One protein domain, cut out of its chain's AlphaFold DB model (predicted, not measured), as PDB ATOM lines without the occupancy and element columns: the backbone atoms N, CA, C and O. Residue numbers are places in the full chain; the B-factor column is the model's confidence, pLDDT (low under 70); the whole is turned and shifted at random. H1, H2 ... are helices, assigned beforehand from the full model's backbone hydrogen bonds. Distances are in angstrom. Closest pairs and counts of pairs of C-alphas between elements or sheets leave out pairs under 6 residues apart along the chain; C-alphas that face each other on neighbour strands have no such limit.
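Overview. This is residues 3 to 84 of the 85 residues of an uncharacterized protein of Candidatus Poseidoniales archaeon (UniProt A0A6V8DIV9). Look first for a splayed helical hairpin: the long helix H2, with the shorter H1 folded back against it at a slant, and beyond H2 a looping arm, residues 57 to 78, that ends in the small helix H3. The printed part has 82 residues with three named helices, H1, H2, H3 along the chain, and no named strand; the class is all helix. It is only just loose, close to extended, with a radius of gyration of the C-alphas of 17.3 A, and elongated, spanning 53 by 29 by 19 A.

Arrangement. Start at H2, residues 32 to 56, whose residues 36 to 47 alone touch H1, residues 3 to 19, through its residues 3 to 10 alone. Their closest C-alphas, those of Ile 6 and Ser 43, are 5.6 A apart. This hairpin has a steep tilt of 41 degrees, opposite ways. H3, residues 79 to 83, is apart from both. In H1, H2 and H3 every O i to N i+4 pair is within hydrogen-bond range.

Along the chain. Find C-alpha 32 at (13.937, -21.504, -10.099); from there H2 runs 36.0 A to C-alpha 56. H1 begins at C-alpha 3, (18.340, -6.523, -22.177), and runs 24.3 A. H3 runs 6.0 A, to C-alpha 83 at (-18.634, 0.330, -26.625).

Size, cuts and confidence. The C-alphas farthest apart, those of Ser 27 and Gly 84, are 53.8 A apart. Both links are long, and the printed part has no cut. No printed residue is under 70 in pLDDT.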
ATOM      1  N   ALA A   3      17.588  -5.560 -22.980       98.12
ATOM      2  CA  ALA A   3      18.340  -6.523 -22.177       98.12
ATOM      3  C   ALA A   3      18.481  -6.031 -20.733       98.12
ATOM      4  O   ALA A   3      18.132  -6.759 -19.810       98.12
ATOM      5  N   THR A   4      18.863  -4.762 -20.558       98.31
ATOM      6  CA  THR A   4      18.978  -4.137 -19.230       98.31
ATOM      7  C   THR A   4      17.646  -4.149 -18.460       98.31
ATOM      8  O   THR A   4      17.629  -4.339 -17.248       98.31
ATOM      9  N   PHE A   5      16.507  -3.966 -19.146       98.31
ATOM     10  CA  PHE A   5      15.179  -4.037 -18.516       98.31
ATOM     11  C   PHE A   5      14.820  -5.454 -18.053       98.31
ATOM     12  O   PHE A   5      14.301  -5.637 -16.959       98.31
ATOM     13  N   ILE A   6      15.094  -6.462 -18.882       98.56
ATOM     14  CA  ILE A   6      14.845  -7.863 -18.523       98.56
ATOM     15  C   ILE A   6      15.716  -8.269 -17.330       98.56
ATOM     16  O   ILE A   6      15.232  -8.883 -16.381       98.56
ATOM     17  N   GLU A   7      16.995  -7.897 -17.366       98.38
ATOM     18  CA  GLU A   7      17.946  -8.182 -16.295       98.38
ATOM     19  C   GLU A   7      17.501  -7.560 -14.966       98.38
ATOM     20  O   GLU A   7      17.503  -8.249 -13.949       98.38
ATOM     21  N   SER A   8      17.041  -6.303 -14.962       98.50
ATOM     22  CA  SER A   8      16.590  -5.659 -13.724       98.50
ATOM     23  C   SER A   8      15.373  -6.347 -13.098       98.50
ATOM     24  O   SER A   8      15.305  -6.452 -11.875       98.50
ATOM     25  N   VAL A   9      14.443  -6.863 -13.911       98.25
ATOM     26  CA  VAL A   9      13.289  -7.642 -13.431       98.25
ATOM     27  C   VAL A   9      13.737  -8.959 -12.798       98.25
ATOM     28  O   VAL A   9      13.249  -9.323 -11.730       98.25
ATOM     29  N   VAL A  10      14.672  -9.671 -13.435       97.88
ATOM     30  CA  VAL A  10      15.202 -10.934 -12.899       97.88
ATOM     31  C   VAL A  10      15.960 -10.693 -11.594       97.88
ATOM     32  O   VAL A  10      15.727 -11.415 -10.629       97.88
ATOM     33  N   ILE A  11      16.806  -9.662 -11.530       97.94
ATOM     34  CA  ILE A  11      17.562  -9.313 -10.318       97.94
ATOM     35  C   ILE A  11      16.621  -8.939  -9.166       97.94
ATOM     36  O   ILE A  11      16.808  -9.436  -8.059       97.94
ATOM     37  N   ASP A  12      15.594  -8.115  -9.410       98.31
ATOM     38  CA  ASP A  12      14.597  -7.765  -8.384       98.31
ATOM     39  C   ASP A  12      13.866  -9.013  -7.865       98.31
ATOM     40  O   ASP A  12      13.712  -9.192  -6.657       98.31
ATOM     41  N   TRP A  13      13.470  -9.924  -8.758       97.31
ATOM     42  CA  TRP A  13      12.854 -11.190  -8.363       97.31
ATOM     43  C   TRP A  13      13.792 -12.054  -7.505       97.31
ATOM     44  O   TRP A  13      13.368 -12.536  -6.454       97.31
ATOM     45  N   MET A  14      15.057 -12.220  -7.910       96.81
ATOM     46  CA  MET A  14      16.054 -12.990  -7.152       96.81
ATOM     47  C   MET A  14      16.297 -12.380  -5.766       96.81
ATOM     48  O   MET A  14      16.209 -13.094  -4.770       96.81
ATOM     49  N   SER A  15      16.495 -11.059  -5.696       97.38
ATOM     50  CA  SER A  15      16.684 -10.320  -4.442       97.38
ATOM     51  C   SER A  15      15.527 -10.552  -3.469       97.38
ATOM     52  O   SER A  15      15.747 -10.857  -2.303       97.38
ATOM     53  N   ARG A  16      14.277 -10.479  -3.948       97.06
ATOM     54  CA  ARG A  16      13.099 -10.721  -3.099       97.06
ATOM     55  C   ARG A  16      13.010 -12.158  -2.596       97.06
ATOM     56  O   ARG A  16      12.475 -12.380  -1.515       97.06
ATOM     57  N   ARG A  17      13.479 -13.142  -3.371       95.56
ATOM     58  CA  ARG A  17      13.533 -14.538  -2.907       95.56
ATOM     59  C   ARG A  17      14.553 -14.694  -1.787       95.56
ATOM     60  O   ARG A  17      14.224 -15.286  -0.763       95.56
ATOM     61  N   GLU A  18      15.741 -14.122  -1.954       96.19
ATOM     62  CA  GLU A  18      16.772 -14.125  -0.912       96.19
ATOM     63  C   GLU A  18      16.290 -13.424   0.367       96.19
ATOM     64  O   GLU A  18      16.451 -13.973   1.456       96.19
ATOM     65  N   ASP A  19      15.606 -12.281   0.245       97.94
ATOM     66  CA  ASP A  19      15.018 -11.547   1.378       97.94
ATOM     67  C   ASP A  19      13.968 -12.367   2.151       97.94
ATOM     68  O   ASP A  19      13.765 -12.168   3.351       97.94
ATOM     69  N   LEU A  20      13.303 -13.310   1.477       97.19
ATOM     70  CA  LEU A  20      12.354 -14.250   2.080       97.19
ATOM     71  C   LEU A  20      13.033 -15.499   2.670       97.19
ATOM     72  O   LEU A  20      12.354 -16.332   3.269       97.19
ATOM     73  N   GLY A  21      14.356 -15.629   2.537       97.06
ATOM     74  CA  GLY A  21      15.116 -16.803   2.968       97.06
ATOM     75  C   GLY A  21      14.940 -18.022   2.057       97.06
ATOM     76  O   GLY A  21      15.223 -19.144   2.479       97.06
ATOM     77  N   GLU A  22      14.458 -17.821   0.828       96.19
ATOM     78  CA  GLU A  22      14.279 -18.891  -0.155       96.19
ATOM     79  C   GLU A  22      15.626 -19.336  -0.741       96.19
ATOM     80  O   GLU A  22      16.575 -18.562  -0.865       96.19
ATOM     81  N   THR A  23      15.712 -20.604  -1.148       93.31
ATOM     82  CA  THR A  23      16.927 -21.133  -1.780       93.31
ATOM     83  C   THR A  23      17.128 -20.571  -3.188       93.31
ATOM     84  O   THR A  23      16.182 -20.478  -3.974       93.31
ATOM     85  N   MET A  24      18.379 -20.254  -3.523       92.38
ATOM     86  CA  MET A  24      18.821 -19.902  -4.878       92.38
ATOM     87  C   MET A  24      19.425 -21.087  -5.634       92.38
ATOM     88  O   MET A  24      19.788 -20.964  -6.803       92.38
ATOM     89  N   ASP A  25      19.529 -22.241  -4.979       94.25
ATOM     90  CA  ASP A  25      20.066 -23.449  -5.582       94.25
ATOM     91  C   ASP A  25      18.972 -24.192  -6.375       94.25
ATOM     92  O   ASP A  25      18.038 -24.731  -5.772       94.25
ATOM     93  N   PRO A  26      19.084 -24.287  -7.715       92.25
ATOM     94  CA  PRO A  26      18.109 -24.992  -8.544       92.25
ATOM     95  C   PRO A  26      18.070 -26.503  -8.284       92.25
ATOM     96  O   PRO A  26      17.112 -27.163  -8.683       92.25
ATOM     97  N   SER A  27      19.082 -27.070  -7.616       95.81
ATOM     98  CA  SER A  27      19.041 -28.464  -7.160       95.81
ATOM     99  C   SER A  27      18.092 -28.652  -5.970       95.81
ATOM    100  O   SER A  27      17.456 -29.700  -5.840       95.81
ATOM    101  N   SER A  28      17.953 -27.611  -5.145       96.19
ATOM    102  CA  SER A  28      17.059 -27.563  -3.988       96.19
ATOM    103  C   SER A  28      15.632 -27.147  -4.371       96.19
ATOM    104  O   SER A  28      14.673 -27.634  -3.775       96.19
ATOM    105  N   ASP A  29      15.476 -26.281  -5.378       96.00
ATOM    106  CA  ASP A  29      14.178 -25.918  -5.957       96.00
ATOM    107  C   ASP A  29      14.221 -25.937  -7.500       96.00
ATOM    108  O   ASP A  29      14.710 -24.992  -8.131       96.00
ATOM    109  N   PRO A  30      13.644 -26.967  -8.149       96.50
ATOM    110  CA  PRO A  30      13.680 -27.097  -9.603       96.50
ATOM    111  C   PRO A  30      12.821 -26.051 -10.331       96.50
ATOM    112  O   PRO A  30      12.879 -25.969 -11.558       96.50
ATOM    113  N   ARG A  31      12.006 -25.250  -9.624       95.94
ATOM    114  CA  ARG A  31      11.180 -24.198 -10.238       95.94
ATOM    115  C   ARG A  31      11.936 -22.899 -10.480       95.94
ATOM    116  O   ARG A  31      11.409 -22.053 -11.201       95.94
ATOM    117  N   ILE A  32      13.149 -22.736  -9.947       96.12
ATOM    118  CA  ILE A  32      13.937 -21.504 -10.099       96.12
ATOM    119  C   ILE A  32      14.175 -21.185 -11.574       96.12
ATOM    120  O   ILE A  32      13.815 -20.101 -12.024       96.12
ATOM    121  N   LEU A  33      14.719 -22.133 -12.343       97.12
ATOM    122  CA  LEU A  33      15.051 -21.889 -13.751       97.12
ATOM    123  C   LEU A  33      13.799 -21.632 -14.611       97.12
ATOM    124  O   LEU A  33      13.764 -20.586 -15.257       97.12
ATOM    125  N   PRO A  34      12.726 -22.452 -14.552       97.88
ATOM    126  CA  PRO A  34      11.493 -22.154 -15.289       97.88
ATOM    127  C   PRO A  34      10.854 -20.809 -14.911       97.88
ATOM    128  O   PRO A  34      10.285 -20.112 -15.752       97.88
ATOM    129  N   THR A  35      10.944 -20.416 -13.636       96.50
ATOM    130  CA  THR A  35      10.406 -19.130 -13.170       96.50
ATOM    131  C   THR A  35      11.253 -17.964 -13.674       96.50
ATOM    132  O   THR A  35      10.699 -16.949 -14.090       96.50
ATOM    133  N   MET A  36      12.581 -18.106 -13.684       96.94
ATOM    134  CA  MET A  36      13.496 -17.124 -14.265       96.94
ATOM    135  C   MET A  36      13.230 -16.941 -15.764       96.94
ATOM    136  O   MET A  36      13.096 -15.809 -16.222       96.94
ATOM    137  N   GLU A  37      13.094 -18.039 -16.511       98.19
ATOM    138  CA  GLU A  37      12.751 -18.025 -17.941       98.19
ATOM    139  C   GLU A  37      11.423 -17.299 -18.184       98.19
ATOM    140  O   GLU A  37      11.343 -16.428 -19.048       98.19
ATOM    141  N   SER A  38      10.412 -17.561 -17.349       98.19
ATOM    142  CA  SER A  38       9.124 -16.858 -17.411       98.19
ATOM    143  C   SER A  38       9.276 -15.348 -17.173       98.19
ATOM    144  O   SER A  38       8.695 -14.544 -17.901       98.19
ATOM    145  N   HIS A  39      10.082 -14.931 -16.186       97.88
ATOM    146  CA  HIS A  39      10.366 -13.508 -15.963       97.88
ATOM    147  C   HIS A  39      11.056 -12.882 -17.177       97.88
ATOM    148  O   HIS A  39      10.685 -11.779 -17.577       97.88
ATOM    149  N   GLN A  40      12.018 -13.575 -17.789       98.38
ATOM    150  CA  GLN A  40      12.723 -13.093 -18.977       98.38
ATOM    151  C   GLN A  40      11.794 -12.944 -20.186       98.38
ATOM    152  O   GLN A  40      11.800 -11.902 -20.846       98.38
ATOM    153  N   GLU A  41      10.974 -13.958 -20.460       98.38
ATOM    154  CA  GLU A  41      10.036 -13.961 -21.580       98.38
ATOM    155  C   GLU A  41       8.985 -12.855 -21.427       98.38
ATOM    156  O   GLU A  41       8.831 -12.010 -22.317       98.38
ATOM    157  N   PHE A  42       8.298 -12.805 -20.282       97.94
ATOM    158  CA  PHE A  42       7.202 -11.860 -20.074       97.94
ATOM    159  C   PHE A  42       7.681 -10.414 -19.952       97.94
ATOM    160  O   PHE A  42       7.038  -9.520 -20.506       97.94
ATOM    161  N   SER A  43       8.812 -10.157 -19.286       98.38
ATOM    162  CA  SER A  43       9.379  -8.802 -19.235       98.38
ATOM    163  C   SER A  43       9.859  -8.344 -20.614       98.38
ATOM    164  O   SER A  43       9.614  -7.200 -20.997       98.38
ATOM    165  N   GLY A  44      10.446  -9.240 -21.412       98.50
ATOM    166  CA  GLY A  44      10.802  -8.950 -22.795       98.50
ATOM    167  C   GLY A  44       9.586  -8.578 -23.643       98.50
ATOM    168  O   GLY A  44       9.596  -7.543 -24.307       98.50
ATOM    169  N   GLY A  45       8.514  -9.371 -23.571       97.88
ATOM    170  CA  GLY A  45       7.260  -9.077 -24.266       97.88
ATOM    171  C   GLY A  45       6.614  -7.765 -23.807       97.88
ATOM    172  O   GLY A  45       6.160  -6.978 -24.639       97.88
ATOM    173  N   LEU A  46       6.624  -7.484 -22.499       96.25
ATOM    174  CA  LEU A  46       6.133  -6.221 -21.946       96.25
ATOM    175  C   LEU A  46       6.924  -5.026 -22.488       96.25
ATOM    176  O   LEU A  46       6.320  -4.046 -22.920       96.25
ATOM    177  N   PHE A  47       8.256  -5.111 -22.500       97.69
ATOM    178  CA  PHE A  47       9.112  -4.071 -23.068       97.69
ATOM    179  C   PHE A  47       8.753  -3.804 -24.535       97.69
ATOM    180  O   PHE A  47       8.549  -2.655 -24.927       97.69
ATOM    181  N   ASP A  48       8.601  -4.869 -25.327       96.06
ATOM    182  CA  ASP A  48       8.279  -4.773 -26.749       96.06
ATOM    183  C   ASP A  48       6.892  -4.133 -26.986       96.06
ATOM    184  O   ASP A  48       6.730  -3.323 -27.903       96.06
ATOM    185  N   ILE A  49       5.892  -4.444 -26.149       95.00
ATOM    186  CA  ILE A  49       4.556  -3.817 -26.182       95.00
ATOM    187  C   ILE A  49       4.643  -2.323 -25.845       95.00
ATOM    188  O   ILE A  49       4.070  -1.495 -26.561       95.00
ATOM    189  N   MET A  50       5.364  -1.973 -24.779       94.50
ATOM    190  CA  MET A  50       5.500  -0.592 -24.312       94.50
ATOM    191  C   MET A  50       6.238   0.279 -25.330       94.50
ATOM    192  O   MET A  50       5.780   1.380 -25.644       94.50
ATOM    193  N   GLU A  51       7.330  -0.222 -25.909       95.12
ATOM    194  CA  GLU A  51       8.073   0.504 -26.939       95.12
ATOM    195  C   GLU A  51       7.246   0.697 -28.212       95.12
ATOM    196  O   GLU A  51       7.219   1.801 -28.758       95.12
ATOM    197  N   LYS A  52       6.506  -0.324 -28.665       93.00
ATOM    198  CA  LYS A  52       5.597  -0.184 -29.815       93.00
ATOM    199  C   LYS A  52       4.508   0.854 -29.561       93.00
ATOM    200  O   LYS A  52       4.300   1.723 -30.406       93.00
ATOM    201  N   SER A  53       3.853   0.806 -28.399       93.06
ATOM    202  CA  SER A  53       2.828   1.789 -28.026       93.06
ATOM    203  C   SER A  53       3.389   3.213 -28.022       93.06
ATOM    204  O   SER A  53       2.789   4.107 -28.620       93.06
ATOM    205  N   ARG A  54       4.579   3.407 -27.437       90.69
ATOM    206  CA  ARG A  54       5.267   4.701 -27.382       90.69
ATOM    207  C   ARG A  54       5.636   5.228 -28.771       90.69
ATOM    208  O   ARG A  54       5.458   6.413 -29.033       90.69
ATOM    209  N   LEU A  55       6.161   4.373 -29.651       93.75
ATOM    210  CA  LEU A  55       6.600   4.761 -30.997       93.75
ATOM    211  C   LEU A  55       5.433   5.044 -31.950       93.75
ATOM    212  O   LEU A  55       5.556   5.894 -32.827       93.75
ATOM    213  N   GLN A  56       4.318   4.329 -31.797       92.88
ATOM    214  CA  GLN A  56       3.162   4.419 -32.694       92.88
ATOM    215  C   GLN A  56       2.011   5.256 -32.119       92.88
ATOM    216  O   GLN A  56       0.946   5.313 -32.733       92.88
ATOM    217  N   SER A  57       2.180   5.856 -30.934       90.19
ATOM    218  CA  SER A  57       1.122   6.556 -30.184       90.19
ATOM    219  C   SER A  57      -0.183   5.751 -30.094       90.19
ATOM    220  O   SER A  57      -1.280   6.306 -30.111       90.19
ATOM    221  N   THR A  58      -0.068   4.420 -30.052       89.38
ATOM    222  CA  THR A  58      -1.215   3.506 -30.087       89.38
ATOM    223  C   THR A  58      -1.638   3.177 -28.657       89.38
ATOM    224  O   THR A  58      -0.784   2.762 -27.863       89.38
ATOM    225  N   PRO A  59      -2.924   3.343 -28.298       90.94
ATOM    226  CA  PRO A  59      -3.401   3.019 -26.961       90.94
ATOM    227  C   PRO A  59      -3.279   1.516 -26.685       90.94
ATOM    228  O   PRO A  59      -3.547   0.684 -27.550       90.94
ATOM    229  N   ILE A  60      -2.890   1.172 -25.458       94.19
ATOM    230  CA  ILE A  60      -2.789  -0.218 -24.998       94.19
ATOM    231  C   ILE A  60      -4.145  -0.662 -24.457       94.19
ATOM    232  O   ILE A  60      -4.757   0.054 -23.662       94.19
ATOM    233  N   LEU A  61      -4.588  -1.856 -24.855       94.25
ATOM    234  CA  LEU A  61      -5.674  -2.562 -24.185       94.25
ATOM    235  C   LEU A  61      -5.103  -3.351 -23.002       94.25
ATOM    236  O   LEU A  61      -4.344  -4.298 -23.194       94.25
ATOM    237  N   LEU A  62      -5.480  -2.971 -21.786       94.62
ATOM    238  CA  LEU A  62      -5.104  -3.644 -20.552       94.62
ATOM    239  C   LEU A  62      -6.319  -4.344 -19.939       94.62
ATOM    240  O   LEU A  62      -7.247  -3.704 -19.432       94.62
ATOM    241  N   GLY A  63      -6.270  -5.673 -19.957       95.31
ATOM    242  CA  GLY A  63      -7.200  -6.543 -19.253       95.31
ATOM    243  C   GLY A  63      -6.603  -7.109 -17.974       95.31
ATOM    244  O   GLY A  63      -5.390  -7.263 -17.851       95.31
ATOM    245  N   ARG A  64      -7.467  -7.437 -17.014       92.12
ATOM    246  CA  ARG A  64      -7.106  -8.266 -15.858       92.12
ATOM    247  C   ARG A  64      -8.016  -9.474 -15.876       92.12
ATOM    248  O   ARG A  64      -9.220  -9.308 -16.025       92.12
ATOM    249  N   GLU A  65      -7.446 -10.661 -15.725       90.94
ATOM    250  CA  GLU A  65      -8.178 -11.918 -15.907       90.94
ATOM    251  C   GLU A  65      -9.377 -12.063 -14.957       90.94
ATOM    252  O   GLU A  65     -10.417 -12.579 -15.345       90.94
ATOM    253  N   TYR A  66      -9.276 -11.524 -13.740       93.50
ATOM    254  CA  TYR A  66     -10.374 -11.526 -12.767       93.50
ATOM    255  C   TYR A  66     -11.477 -10.487 -13.048       93.50
ATOM    256  O   TYR A  66     -12.440 -10.403 -12.289       93.50
ATOM    257  N   LEU A  67     -11.334  -9.654 -14.084       94.62
ATOM    258  CA  LEU A  67     -12.320  -8.653 -14.486       94.62
ATOM    259  C   LEU A  67     -13.042  -9.089 -15.760       94.62
ATOM    260  O   LEU A  67     -12.424  -9.584 -16.703       94.62
ATOM    261  N   GLU A  68     -14.341  -8.794 -15.837       95.00
ATOM    262  CA  GLU A  68     -15.095  -8.916 -17.086       95.00
ATOM    263  C   GLU A  68     -14.464  -8.070 -18.199       95.00
ATOM    264  O   GLU A  68     -13.950  -6.979 -17.940       95.00
ATOM    265  N   ALA A  69     -14.570  -8.521 -19.453       94.25
ATOM    266  CA  ALA A  69     -13.982  -7.829 -20.603       94.25
ATOM    267  C   ALA A  69     -14.414  -6.352 -20.694       94.25
ATOM    268  O   ALA A  69     -13.602  -5.483 -20.994       94.25
ATOM    269  N   ARG A  70     -15.671  -6.034 -20.350       94.38
ATOM    270  CA  ARG A  70     -16.179  -4.648 -20.324       94.38
ATOM    271  C   ARG A  70     -15.455  -3.751 -19.309       94.38
ATOM    272  O   ARG A  70     -15.427  -2.538 -19.488       94.38
ATOM    273  N   SER A  71     -14.839  -4.337 -18.282       95.38
ATOM    274  CA  SER A  71     -14.056  -3.639 -17.253       95.38
ATOM    275  C   SER A  71     -12.581  -3.432 -17.626       95.38
ATOM    276  O   SER A  71     -11.826  -2.847 -16.843       95.38
ATOM    277  N   TRP A  72     -12.145  -3.894 -18.799       96.75
ATOM    278  CA  TRP A  72     -10.791  -3.655 -19.301       96.75
ATOM    279  C   TRP A  72     -10.629  -2.202 -19.766       96.75
ATOM    280  O   TRP A  72     -11.619  -1.512 -20.005       96.75
ATOM    281  N   HIS A  73      -9.388  -1.726 -19.876       96.00
ATOM    282  CA  HIS A  73      -9.091  -0.335 -20.242       96.00
ATOM    283  C   HIS A  73      -8.373  -0.256 -21.588       96.00
ATOM    284  O   HIS A  73      -7.385  -0.954 -21.786       96.00
ATOM    285  N   LEU A  74      -8.835   0.613 -22.487       94.62
ATOM    286  CA  LEU A  74      -8.107   1.036 -23.680       94.62
ATOM    287  C   LEU A  74      -7.529   2.432 -23.418       94.62
ATOM    288  O   LEU A  74      -8.251   3.428 -23.381       94.62
ATOM    289  N   GLY A  75      -6.218   2.511 -23.194       92.44
ATOM    290  CA  GLY A  75      -5.587   3.741 -22.717       92.44
ATOM    291  C   GLY A  75      -6.114   4.134 -21.333       92.44
ATOM    292  O   GLY A  75      -5.972   3.376 -20.378       92.44
ATOM    293  N   GLN A  76      -6.697   5.329 -21.219       92.19
ATOM    294  CA  GLN A  76      -7.267   5.835 -19.960       92.19
ATOM    295  C   GLN A  76      -8.766   5.527 -19.808       92.19
ATOM    296  O   GLN A  76      -9.341   5.788 -18.753       92.19
ATOM    297  N   GLU A  77      -9.408   4.975 -20.839       95.06
ATOM    298  CA  GLU A  77     -10.851   4.749 -20.859       95.06
ATOM    299  C   GLU A  77     -11.197   3.276 -20.650       95.06
ATOM    300  O   GLU A  77     -10.537   2.381 -21.174       95.06
ATOM    301  N   ARG A  78     -12.266   3.008 -19.898       95.06
ATOM    302  CA  ARG A  78     -12.826   1.660 -19.767       95.06
ATOM    303  C   ARG A  78     -13.570   1.277 -21.049       95.06
ATOM    304  O   ARG A  78     -14.274   2.109 -21.614       95.06
ATOM    305  N   LEU A  79     -13.493   0.009 -21.462       95.19
ATOM    306  CA  LEU A  79     -14.193  -0.486 -22.650       95.19
ATOM    307  C   LEU A  79     -15.703  -0.240 -22.597       95.19
ATOM    308  O   LEU A  79     -16.263   0.159 -23.609       95.19
ATOM    309  N   GLU A  80     -16.349  -0.408 -21.440       95.62
ATOM    310  CA  GLU A  80     -17.772  -0.080 -21.240       95.62
ATOM    311  C   GLU A  80     -18.136   1.348 -21.692       95.62
ATOM    312  O   GLU A  80     -19.189   1.552 -22.295       95.62
ATOM    313  N   SER A  81     -17.254   2.327 -21.459       94.62
ATOM    314  CA  SER A  81     -17.464   3.719 -21.876       94.62
ATOM    315  C   SER A  81     -17.356   3.905 -23.391       94.62
ATOM    316  O   SER A  81     -18.007   4.784 -23.945       94.62
ATOM    317  N   ILE A  82     -16.551   3.072 -24.058       93.19
ATOM    318  CA  ILE A  82     -16.274   3.149 -25.499       93.19
ATOM    319  C   ILE A  82     -17.354   2.421 -26.304       93.19
ATOM    320  O   ILE A  82     -17.819   2.922 -27.325       93.19
ATOM    321  N   ILE A  83     -17.741   1.219 -25.866       90.62
ATOM    322  CA  ILE A  83     -18.634   0.330 -26.625       90.62
ATOM    323  C   ILE A  83     -20.123   0.602 -26.367       90.62
ATOM    324  O   ILE A  83     -20.964   0.100 -27.111       90.62
ATOM    325  N   GLY A  84     -20.459   1.394 -25.344       78.25
ATOM    326  CA  GLY A  84     -21.839   1.596 -24.902       78.25
ATOM    327  C   GLY A  84     -22.408   0.385 -24.147       78.25
ATOM    328  O   GLY A  84     -21.742  -0.637 -23.975       78.25
TER     329      GLY A  84